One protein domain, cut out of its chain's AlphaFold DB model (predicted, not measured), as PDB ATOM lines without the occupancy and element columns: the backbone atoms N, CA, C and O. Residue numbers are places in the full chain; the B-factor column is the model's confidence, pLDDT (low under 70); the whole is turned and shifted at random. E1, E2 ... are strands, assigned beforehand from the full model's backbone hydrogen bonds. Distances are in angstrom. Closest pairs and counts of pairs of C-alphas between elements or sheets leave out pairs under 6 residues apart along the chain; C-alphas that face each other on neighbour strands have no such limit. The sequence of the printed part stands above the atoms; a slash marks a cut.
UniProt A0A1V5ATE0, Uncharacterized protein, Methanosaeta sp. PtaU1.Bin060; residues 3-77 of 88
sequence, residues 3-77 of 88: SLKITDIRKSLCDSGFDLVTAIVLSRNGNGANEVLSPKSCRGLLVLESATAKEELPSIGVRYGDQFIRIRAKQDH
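What this domain is: This is residues 3 to 77 of the 88 residues of an uncharacterized protein of Methanosaeta sp. PtaU1.Bin060 (UniProt A0A1V5ATE0). The domain is a single, strongly twisted sheet of four antiparallel strands, built of two hairpins, E1 with E2 and E3 with E4, set side by side so that E2 and E4 make the middle. Two long loops, residues 29 to 45 and residues 53 to 66, join E2 to E3 and E3 to E4, and residues 30 to 35 of the first loop stick out. The printed part has 75 residues with no named helix and four named strands, E1, E2, E3 and E4 along the chain; across the sheet the order is E1, E2, E4, E3. The class is all strand, though the strands hold 35 of the 75 residues, under half. The whole is compact, with a radius of gyration of the C-alphas of 12.5 A, and spans 36 by 27 by 16 A.

Where its parts are: E1 is residues 3 to 11, 23.4 A long, from C-alpha 3 at (296.448, 248.904, 287.342); it bends by 58 degrees at residue 7. E2 is residues 18 to 28, the longest strand by residues, 27.3 A long; it bends by 55 degrees at residue 25. E3 is residues 46 to 52, 18.5 A long, from C-alpha 46 at (282.854, 247.152, 296.507). E4 is residues 67 to 74, 23.0 A long, and ends at C-alpha 74 at (285.477, 240.593, 302.753).

How they stand to each other: From edge to edge of the sheet the strands' lines turn by 67 degrees. E1, an edge strand, forms a hairpin with E2, antiparallel at 161 degrees. The C-alphas of Ile 6 and Ala 23 face each other at 4.2 A, and N 20 and O 10 are within hydrogen-bond range at 2.7 A. E2 and E4, the inner strands, are antiparallel at 146 degrees. The C-alphas of Ile 24 and Phe 68 face each other at 4.2 A, and N 21 and O 71 are within hydrogen-bond range at 2.8 A. E3, the other edge strand, forms a hairpin with E4, antiparallel at 164 degrees. The C-alphas of Thr 52 and Gln 67 face each other at 4.3 A, and N 46 and O 72 are within hydrogen-bond range at 2.8 A. E1 and E3 are apart, and E2 and E3 are also apart.

The domain as a whole: The two C-alphas farthest apart, those of Ser 16 and Asn 31, are 38.0 A apart. The printed part has no cut. The link from E1 to E2 is short, with 6 residues; those from E2 to E3, with 17, and from E3 to E4, with 14, are long. Residues 30 to 35 stand free. The mean pLDDT of the printed part is 81.2; residues 28 to 44 are under 70.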
ATOM      1  N   SER A   3     295.611 249.518 286.312       85.25
ATOM      2  CA  SER A   3     296.448 248.904 287.342       85.25
ATOM      3  C   SER A   3     296.332 249.710 288.626       85.25
ATOM      4  O   SER A   3     296.495 250.935 288.613       85.25
ATOM      5  N   LEU A   4     296.039 249.022 289.722       89.31
ATOM      6  CA  LEU A   4     295.980 249.588 291.057       89.31
ATOM      7  C   LEU A   4     297.034 248.938 291.935       89.31
ATOM      8  O   LEU A   4     297.267 247.740 291.819       89.31
ATOM      9  N   LYS A   5     297.591 249.698 292.871       93.69
ATOM     10  CA  LYS A   5     298.468 249.176 293.916       93.69
ATOM     11  C   LYS A   5     297.836 249.366 295.276       93.69
ATOM     12  O   LYS A   5     297.490 250.493 295.620       93.69
ATOM     13  N   ILE A   6     297.724 248.294 296.052       94.50
ATOM     14  CA  ILE A   6     297.229 248.368 297.424       94.50
ATOM     15  C   ILE A   6     298.258 249.082 298.298       94.50
ATOM     16  O   ILE A   6     299.422 248.683 298.357       94.50
ATOM     17  N   THR A   7     297.831 250.129 298.994       96.31
ATOM     18  CA  THR A   7     298.697 250.934 299.866       96.31
ATOM     19  C   THR A   7     298.350 250.796 301.341       96.31
ATOM     20  O   THR A   7     299.212 251.033 302.184       96.31
ATOM     21  N   ASP A   8     297.124 250.381 301.663       96.44
ATOM     22  CA  ASP A   8     296.654 250.226 303.039       96.44
ATOM     23  C   ASP A   8     295.483 249.240 303.113       96.44
ATOM     24  O   ASP A   8     294.657 249.171 302.203       96.44
ATOM     25  N   ILE A   9     295.422 248.474 304.204       94.31
ATOM     26  CA  ILE A   9     294.320 247.562 304.529       94.31
ATOM     27  C   ILE A   9     294.028 247.707 306.017       94.31
ATOM     28  O   ILE A   9     294.916 247.537 306.855       94.31
ATOM     29  N   ARG A  10     292.776 248.001 306.360       93.06
ATOM     30  CA  ARG A  10     292.333 248.189 307.743       93.06
ATOM     31  C   ARG A  10     291.024 247.470 307.988       93.06
ATOM     32  O   ARG A  10     290.132 247.503 307.148       93.06
ATOM     33  N   LYS A  11     290.860 246.907 309.182       89.69
ATOM     34  CA  LYS A  11     289.576 246.328 309.587       89.69
ATOM     35  C   LYS A  11     288.504 247.406 309.659       89.69
ATOM     36  O   LYS A  11     288.729 248.469 310.242       89.69
ATOM     37  N   SER A  12     287.331 247.129 309.100       82.94
ATOM     38  CA  SER A  12     286.184 248.013 309.274       82.94
ATOM     39  C   SER A  12     285.695 247.936 310.721       82.94
ATOM     40  O   SER A  12     285.352 246.868 311.222       82.94
ATOM     41  N   LEU A  13     285.639 249.084 311.399       79.56
ATOM     42  CA  LEU A  13     285.105 249.171 312.764       79.56
ATOM     43  C   LEU A  13     283.576 249.048 312.799       79.56
ATOM     44  O   LEU A  13     283.014 248.632 313.807       79.56
ATOM     45  N   CYS A  14     282.905 249.412 311.704       78.00
ATOM     46  CA  CYS A  14     281.444 249.406 311.608       78.00
ATOM     47  C   CYS A  14     280.893 248.119 310.987       78.00
ATOM     48  O   CYS A  14     279.689 247.890 311.046       78.00
ATOM     49  N   ASP A  15     281.747 247.301 310.367       79.50
ATOM     50  CA  ASP A  15     281.321 246.104 309.652       79.50
ATOM     51  C   ASP A  15     282.347 244.983 309.818       79.50
ATOM     52  O   ASP A  15     283.293 244.851 309.044       79.50
ATOM     53  N   SER A  16     282.174 244.195 310.876       79.94
ATOM     54  CA  SER A  16     283.174 243.241 311.362       79.94
ATOM     55  C   SER A  16     283.524 242.119 310.380       79.94
ATOM     56  O   SER A  16     284.524 241.445 310.600       79.94
ATOM     57  N   GLY A  17     282.747 241.925 309.308       86.44
ATOM     58  CA  GLY A  17     283.037 240.960 308.242       86.44
ATOM     59  C   GLY A  17     283.870 241.518 307.084       86.44
ATOM     60  O   GLY A  17     284.107 240.801 306.108       86.44
ATOM     61  N   PHE A  18     284.274 242.790 307.150       89.94
ATOM     62  CA  PHE A  18     284.897 243.480 306.028       89.94
ATOM     63  C   PHE A  18     286.140 244.263 306.428       89.94
ATOM     64  O   PHE A  18     286.248 244.820 307.523       89.94
ATOM     65  N   ASP A  19     287.033 244.368 305.460       92.19
ATOM     66  CA  ASP A  19     288.192 245.231 305.486       92.19
ATOM     67  C   ASP A  19     287.989 246.395 304.517       92.19
ATOM     68  O   ASP A  19     287.307 246.307 303.489       92.19
ATOM     69  N   LEU A  20     288.570 247.522 304.891       92.88
ATOM     70  CA  LEU A  20     288.703 248.706 304.079       92.88
ATOM     71  C   LEU A  20     290.102 248.699 303.467       92.88
ATOM     72  O   LEU A  20     291.104 248.747 304.176       92.88
ATOM     73  N   VAL A  21     290.147 248.672 302.148       93.19
ATOM     74  CA  VAL A  21     291.366 248.617 301.353       93.19
ATOM     75  C   VAL A  21     291.527 249.941 300.619       93.19
ATOM     76  O   VAL A  21     290.590 250.408 299.971       93.19
ATOM     77  N   THR A  22     292.710 250.538 300.698       94.94
ATOM     78  CA  THR A  22     293.095 251.699 299.891       94.94
ATOM     79  C   THR A  22     294.029 251.250 298.781       94.94
ATOM     80  O   THR A  22     294.967 250.487 299.023       94.94
ATOM     81  N   ALA A  23     293.789 251.742 297.569       93.69
ATOM     82  CA  ALA A  23     294.674 251.507 296.442       93.69
ATOM     83  C   ALA A  23     294.884 252.776 295.615       93.69
ATOM     84  O   ALA A  23     293.944 253.543 295.414       93.69
ATOM     85  N   ILE A  24     296.093 252.966 295.095       93.88
ATOM     86  CA  ILE A  24     296.424 254.044 294.151       93.88
ATOM     87  C   ILE A  24     296.391 253.532 292.715       93.88
ATOM     88  O   ILE A  24     296.712 252.375 292.453       93.88
ATOM     89  N   VAL A  25     296.032 254.396 291.772       90.38
ATOM     90  CA  VAL A  25     296.058 254.102 290.338       90.38
ATOM     91  C   VAL A  25     297.486 254.276 289.821       90.38
ATOM     92  O   VAL A  25     298.011 255.384 289.822       90.38
ATOM     93  N   LEU A  26     298.109 253.192 289.356       86.12
ATOM     94  CA  LEU A  26     299.462 253.224 288.790       86.12
ATOM     95  C   LEU A  26     299.464 253.591 287.304       86.12
ATOM     96  O   LEU A  26     300.332 254.321 286.833       86.12
ATOM     97  N   SER A  27     298.510 253.058 286.544       74.81
ATOM     98  CA  SER A  27     298.413 253.308 285.109       74.81
ATOM     99  C   SER A  27     296.983 253.127 284.616       74.81
ATOM    100  O   SER A  27     296.266 252.201 285.006       74.81
ATOM    101  N   ARG A  28     296.561 254.041 283.739       65.62
ATOM    102  CA  ARG A  28     295.245 254.034 283.102       65.62
ATOM    103  C   ARG A  28     295.425 253.792 281.610       65.62
ATOM    104  O   ARG A  28     295.605 254.736 280.845       65.62
ATOM    105  N   ASN A  29     295.346 252.536 281.179       54.75
ATOM    106  CA  ASN A  29     295.231 252.236 279.754       54.75
ATOM    107  C   ASN A  29     293.761 252.419 279.347       54.75
ATOM    108  O   ASN A  29     292.974 251.468 279.407       54.75
ATOM    109  N   GLY A  30     293.388 253.660 279.004       50.50
ATOM    110  CA  GLY A  30     292.067 254.014 278.475       50.50
ATOM    111  C   GLY A  30     291.815 255.525 278.380       50.50
ATOM    112  O   GLY A  30     291.887 256.234 279.385       50.50
ATOM    113  N   ASN A  31     291.481 256.000 277.175       44.03
ATOM    114  CA  ASN A  31     290.955 257.345 276.917       44.03
ATOM    115  C   ASN A  31     289.609 257.517 277.630       44.03
ATOM    116  O   ASN A  31     288.645 256.847 277.278       44.03
ATOM    117  N   GLY A  32     289.520 258.441 278.580       45.34
ATOM    118  CA  GLY A  32     288.244 258.847 279.167       45.34
ATOM    119  C   GLY A  32     288.347 258.940 280.673       45.34
ATOM    120  O   GLY A  32     288.305 257.924 281.357       45.34
ATOM    121  N   ALA A  33     288.474 260.167 281.182       46.94
ATOM    122  CA  ALA A  33     288.717 260.496 282.584       46.94
ATOM    123  C   ALA A  33     287.630 259.994 283.566       46.94
ATOM    124  O   ALA A  33     287.929 259.842 284.749       46.94
ATOM    125  N   ASN A  34     286.445 259.590 283.089       47.28
ATOM    126  CA  ASN A  34     285.261 259.364 283.930       47.28
ATOM    127  C   ASN A  34     284.697 257.929 284.004       47.28
ATOM    128  O   ASN A  34     283.798 257.705 284.804       47.28
ATOM    129  N   GLU A  35     285.191 256.945 283.241       48.34
ATOM    130  CA  GLU A  35     284.503 255.630 283.159       48.34
ATOM    131  C   GLU A  35     285.058 254.501 284.046       48.34
ATOM    132  O   GLU A  35     284.416 253.463 284.191       48.34
ATOM    133  N   VAL A  36     286.226 254.666 284.673       49.94
ATOM    134  CA  VAL A  36     286.976 253.521 285.236       49.94
ATOM    135  C   VAL A  36     286.389 252.940 286.529       49.94
ATOM    136  O   VAL A  36     286.743 251.829 286.905       49.94
ATOM    137  N   LEU A  37     285.486 253.634 287.220       51.19
ATOM    138  CA  LEU A  37     285.042 253.215 288.556       51.19
ATOM    139  C   LEU A  37     283.523 253.247 288.677       51.19
ATOM    140  O   LEU A  37     282.963 253.779 289.628       51.19
ATOM    141  N   SER A  38     282.838 252.647 287.704       47.66
ATOM    142  CA  SER A  38     281.509 252.123 288.018       47.66
ATOM    143  C   SER A  38     281.678 251.084 289.135       47.66
ATOM    144  O   SER A  38     282.585 250.256 289.017       47.66
ATOM    145  N   PRO A  39     280.851 251.086 290.196       49.06
ATOM    146  CA  PRO A  39     280.903 250.102 291.277       49.06
ATOM    147  C   PRO A  39     280.430 248.736 290.759       49.06
ATOM    148  O   PRO A  39     279.373 248.223 291.115       49.06
ATOM    149  N   LYS A  40     281.196 248.141 289.848       48.19
ATOM    150  CA  LYS A  40     281.019 246.763 289.424       48.19
ATOM    151  C   LYS A  40     281.690 245.913 290.486       48.19
ATOM    152  O   LYS A  40     282.906 245.944 290.642       48.19
ATOM    153  N   SER A  41     280.855 245.189 291.227       49.47
ATOM    154  CA  SER A  41     281.244 244.124 292.147       49.47
ATOM    155  C   SER A  41     282.147 243.131 291.414       49.47
ATOM    156  O   SER A  41     281.681 242.213 290.740       49.47
ATOM    157  N   CYS A  42     283.456 243.340 291.494       50.75
ATOM    158  CA  CYS A  42     284.436 242.349 291.091       50.75
ATOM    159  C   CYS A  42     284.766 241.544 292.341       50.75
ATOM    160  O   CYS A  42     285.337 242.073 293.287       50.75
ATOM    161  N   ARG A  43     284.399 240.259 292.359       58.44
ATOM    162  CA  ARG A  43     284.890 239.288 293.356       58.44
ATOM    163  C   ARG A  43     284.665 239.690 294.827       58.44
ATOM    164  O   ARG A  43     285.524 239.459 295.667       58.44
ATOM    165  N   GLY A  44     283.520 240.296 295.154       66.56
ATOM    166  CA  GLY A  44     283.215 240.702 296.535       66.56
ATOM    167  C   GLY A  44     283.934 241.975 296.999       66.56
ATOM    168  O   GLY A  44     283.909 242.280 298.191       66.56
ATOM    169  N   LEU A  45     284.536 242.716 296.065       78.75
ATOM    170  CA  LEU A  45     285.084 244.048 296.269       78.75
ATOM    171  C   LEU A  45     284.051 245.098 295.850       78.75
ATOM    172  O   LEU A  45     283.550 245.077 294.724       78.75
ATOM    173  N   LEU A  46     283.746 246.024 296.752       84.81
ATOM    174  CA  LEU A  46     282.854 247.152 296.507       84.81
ATOM    175  C   LEU A  46     283.650 248.452 296.586       84.81
ATOM    176  O   LEU A  46     284.140 248.811 297.654       84.81
ATOM    177  N   VAL A  47     283.756 249.175 295.472       86.25
ATOM    178  CA  VAL A  47     284.363 250.513 295.464       86.25
ATOM    179  C   VAL A  47     283.431 251.478 296.193       86.25
ATOM    180  O   VAL A  47     282.266 251.614 295.823       86.25
ATOM    181  N   LEU A  48     283.945 252.115 297.241       87.38
ATOM    182  CA  LEU A  48     283.219 253.080 298.064       87.38
ATOM    183  C   LEU A  48     283.432 254.509 297.567       87.38
ATOM    184  O   LEU A  48     282.484 255.281 297.482       87.38
ATOM    185  N   GLU A  49     284.679 254.855 297.244       87.25
ATOM    186  CA  GLU A  49     285.036 256.176 296.735       87.25
ATOM    187  C   GLU A  49     286.229 256.126 295.783       87.25
ATOM    188  O   GLU A  49     287.039 255.195 295.799       87.25
ATOM    189  N   SER A  50     286.316 257.179 294.974       88.38
ATOM    190  CA  SER A  50     287.442 257.509 294.115       88.38
ATOM    191  C   SER A  50     287.705 258.995 294.231       88.38
ATOM    192  O   SER A  50     286.801 259.794 293.988       88.38
ATOM    193  N   ALA A  51     288.943 259.371 294.513       90.44
ATOM    194  CA  ALA A  51     289.325 260.770 294.577       90.44
ATOM    195  C   ALA A  51     290.768 260.968 294.117       90.44
ATOM    196  O   ALA A  51     291.595 260.061 294.161       90.44
ATOM    197  N   THR A  52     291.062 262.187 293.677       93.62
ATOM    198  CA  THR A  52     292.439 262.657 293.549       93.62
ATOM    199  C   THR A  52     292.834 263.305 294.866       93.62
ATOM    200  O   THR A  52     292.144 264.210 295.345       93.62
ATOM    201  N   ALA A  53     293.928 262.838 295.454       93.94
ATOM    202  CA  ALA A  53     294.458 263.360 296.697       93.94
ATOM    203  C   ALA A  53     294.890 264.821 296.524       93.94
ATOM    204  O   ALA A  53     295.761 265.147 295.717       93.94
ATOM    205  N   LYS A  54     294.252 265.712 297.289       95.62
ATOM    206  CA  LYS A  54     294.573 267.150 297.327       95.62
ATOM    207  C   LYS A  54     295.612 267.499 298.392       95.62
ATOM    208  O   LYS A  54     296.016 268.651 298.492       95.62
ATOM    209  N   GLU A  55     296.028 266.513 299.172       95.31
ATOM    210  CA  GLU A  55     297.023 266.593 300.236       95.31
ATOM    211  C   GLU A  55     297.714 265.231 300.376       95.31
ATOM    212  O   GLU A  55     297.274 264.245 299.779       95.31
ATOM    213  N   GLU A  56     298.800 265.165 301.141       95.44
ATOM    214  CA  GLU A  56     299.436 263.890 301.466       95.44
ATOM    215  C   GLU A  56     298.671 263.160 302.571       95.44
ATOM    216  O   GLU A  56     298.346 263.730 303.611       95.44
ATOM    217  N   LEU A  57     298.439 261.864 302.372       94.94
ATOM    218  CA  LEU A  57     297.754 260.990 303.319       94.94
ATOM    219  C   LEU A  57     298.674 259.800 303.661       94.94
ATOM    220  O   LEU A  57     298.405 258.657 303.272       94.94
ATOM    221  N   PRO A  58     299.768 260.035 304.415       92.94
ATOM    222  CA  PRO A  58     300.796 259.025 304.671       92.94
ATOM    223  C   PRO A  58     300.261 257.812 305.433       92.94
ATOM    224  O   PRO A  58     300.745 256.703 305.234       92.94
ATOM    225  N   SER A  59     299.220 257.993 306.256       93.81
ATOM    226  CA  SER A  59     298.628 256.886 307.016       93.81
ATOM    227  C   SER A  59     298.042 255.786 306.124       93.81
ATOM    228  O   SER A  59     297.971 254.642 306.560       93.81
ATOM    229  N   ILE A  60     297.633 256.116 304.895       94.69
ATOM    230  CA  ILE A  60     297.077 255.168 303.918       94.69
ATOM    231  C   ILE A  60     297.971 255.018 302.676       94.69
ATOM    232  O   ILE A  60     297.536 254.491 301.655       94.69
ATOM    233  N   GLY A  61     299.212 255.513 302.746       93.25
ATOM    234  CA  GLY A  61     300.195 255.422 301.666       93.25
ATOM    235  C   GLY A  61     299.828 256.184 300.387       93.25
ATOM    236  O   GLY A  61     300.265 255.783 299.314       93.25
ATOM    237  N   VAL A  62     299.040 257.260 300.491       95.44
ATOM    238  CA  VAL A  62     298.597 258.091 299.355       95.44
ATOM    239  C   VAL A  62     299.341 259.431 299.363       95.44
ATOM    240  O   VAL A  62     299.451 260.077 300.409       95.44
ATOM    241  N   ARG A  63     299.855 259.864 298.207       95.69
ATOM    242  CA  ARG A  63     300.592 261.129 298.028       95.69
ATOM    243  C   ARG A  63     299.732 262.196 297.354       95.69
ATOM    244  O   ARG A  63     298.722 261.890 296.727       95.69
ATOM    245  N   TYR A  64     300.159 263.454 297.442       94.94
ATOM    246  CA  TYR A  64     299.519 264.548 296.710       94.94
ATOM    247  C   TYR A  64     299.485 264.256 295.201       94.94
ATOM    248  O   TYR A  64     300.507 263.921 294.604       94.94
ATOM    249  N   GLY A  65     298.315 264.420 294.585       93.12
ATOM    250  CA  GLY A  65     298.099 264.175 293.159       93.12
ATOM    251  C   GLY A  65     297.801 262.719 292.794       93.12
ATOM    252  O   GLY A  65     297.336 262.482 291.677       93.12
ATOM    253  N   ASP A  66     297.980 261.761 293.710       93.19
ATOM    254  CA  ASP A  66     297.602 260.371 293.455       93.19
ATOM    255  C   ASP A  66     296.088 260.270 293.253       93.19
ATOM    256  O   ASP A  66     295.289 260.808 294.026       93.19
ATOM    257  N   GLN A  67     295.675 259.530 292.228       92.81
ATOM    258  CA  GLN A  67     294.305 259.045 292.153       92.81
ATOM    259  C   GLN A  67     294.219 257.771 292.988       92.81
ATOM    260  O   GLN A  67     294.901 256.792 292.693       92.81
ATOM    261  N   PHE A  68     293.379 257.775 294.017       92.12
ATOM    262  CA  PHE A  68     293.184 256.627 294.889       92.12
ATOM    263  C   PHE A  68     291.721 256.203 294.920       92.12
ATOM    264  O   PHE A  68     290.806 256.982 294.633       92.12
ATOM    265  N   ILE A  69     291.516 254.945 295.284       91.44
ATOM    266  CA  ILE A  69     290.206 254.367 295.521       91.44
ATOM    267  C   ILE A  69     290.177 253.704 296.887       91.44
ATOM    268  O   ILE A  69     291.186 253.169 297.354       91.44
ATOM    269  N   ARG A  70     289.000 253.704 297.507       91.56
ATOM    270  CA  ARG A  70     288.743 252.881 298.688       91.56
ATOM    271  C   ARG A  70     287.728 251.821 298.371       91.56
ATOM    272  O   ARG A  70     286.709 252.069 297.727       91.56
ATOM    273  N   ILE A  71     288.029 250.635 298.855       89.69
ATOM    274  CA  ILE A  71     287.332 249.414 298.523       89.69
ATOM    275  C   ILE A  71     286.932 248.758 299.831       89.69
ATOM    276  O   ILE A  71     287.731 248.627 300.753       89.69
ATOM    277  N   ARG A  72     285.686 248.321 299.905       90.00
ATOM    278  CA  ARG A  72     285.225 247.386 300.917       90.00
ATOM    279  C   ARG A  72     285.415 245.970 300.391       90.00
ATOM    280  O   ARG A  72     284.883 245.634 299.336       90.00
ATOM    281  N   ALA A  73     286.138 245.152 301.138       89.25
ATOM    282  CA  ALA A  73     286.462 243.771 300.801       89.25
ATOM    283  C   ALA A  73     286.055 242.841 301.951       89.25
ATOM    284  O   ALA A  73     286.061 243.262 303.102       89.25
ATOM    285  N   LYS A  74     285.676 241.588 301.679       88.75
ATOM    286  CA  LYS A  74     285.477 240.593 302.753       88.75
ATOM    287  C   LYS A  74     286.823 240.176 303.345       88.75
ATOM    288  O   LYS A  74     287.783 240.098 302.598       88.75
ATOM    289  N   GLN A  75     286.892 239.858 304.635       82.38
ATOM    290  CA  GLN A  75     288.158 239.542 305.332       82.38
ATOM    291  C   GLN A  75     288.982 238.379 304.742       82.38
ATOM    292  O   GLN A  75     290.175 238.262 305.007       82.38
ATOM    293  N   ASP A  76     288.380 237.521 303.922       82.56
ATOM    294  CA  ASP A  76     289.031 236.438 303.184       82.56
ATOM    295  C   ASP A  76     289.458 236.845 301.757       82.56
ATOM    296  O   ASP A  76     289.702 235.993 300.905       82.56
ATOM    297  N   HIS A  77     289.580 238.152 301.484       84.25
ATOM    298  CA  HIS A  77     289.914 238.688 300.160       84.25
ATOM    299  C   HIS A  77     291.332 238.331 299.672       84.25
ATOM    300  O   HIS A  77     291.599 238.439 298.476       84.25
TER     301      HIS A  77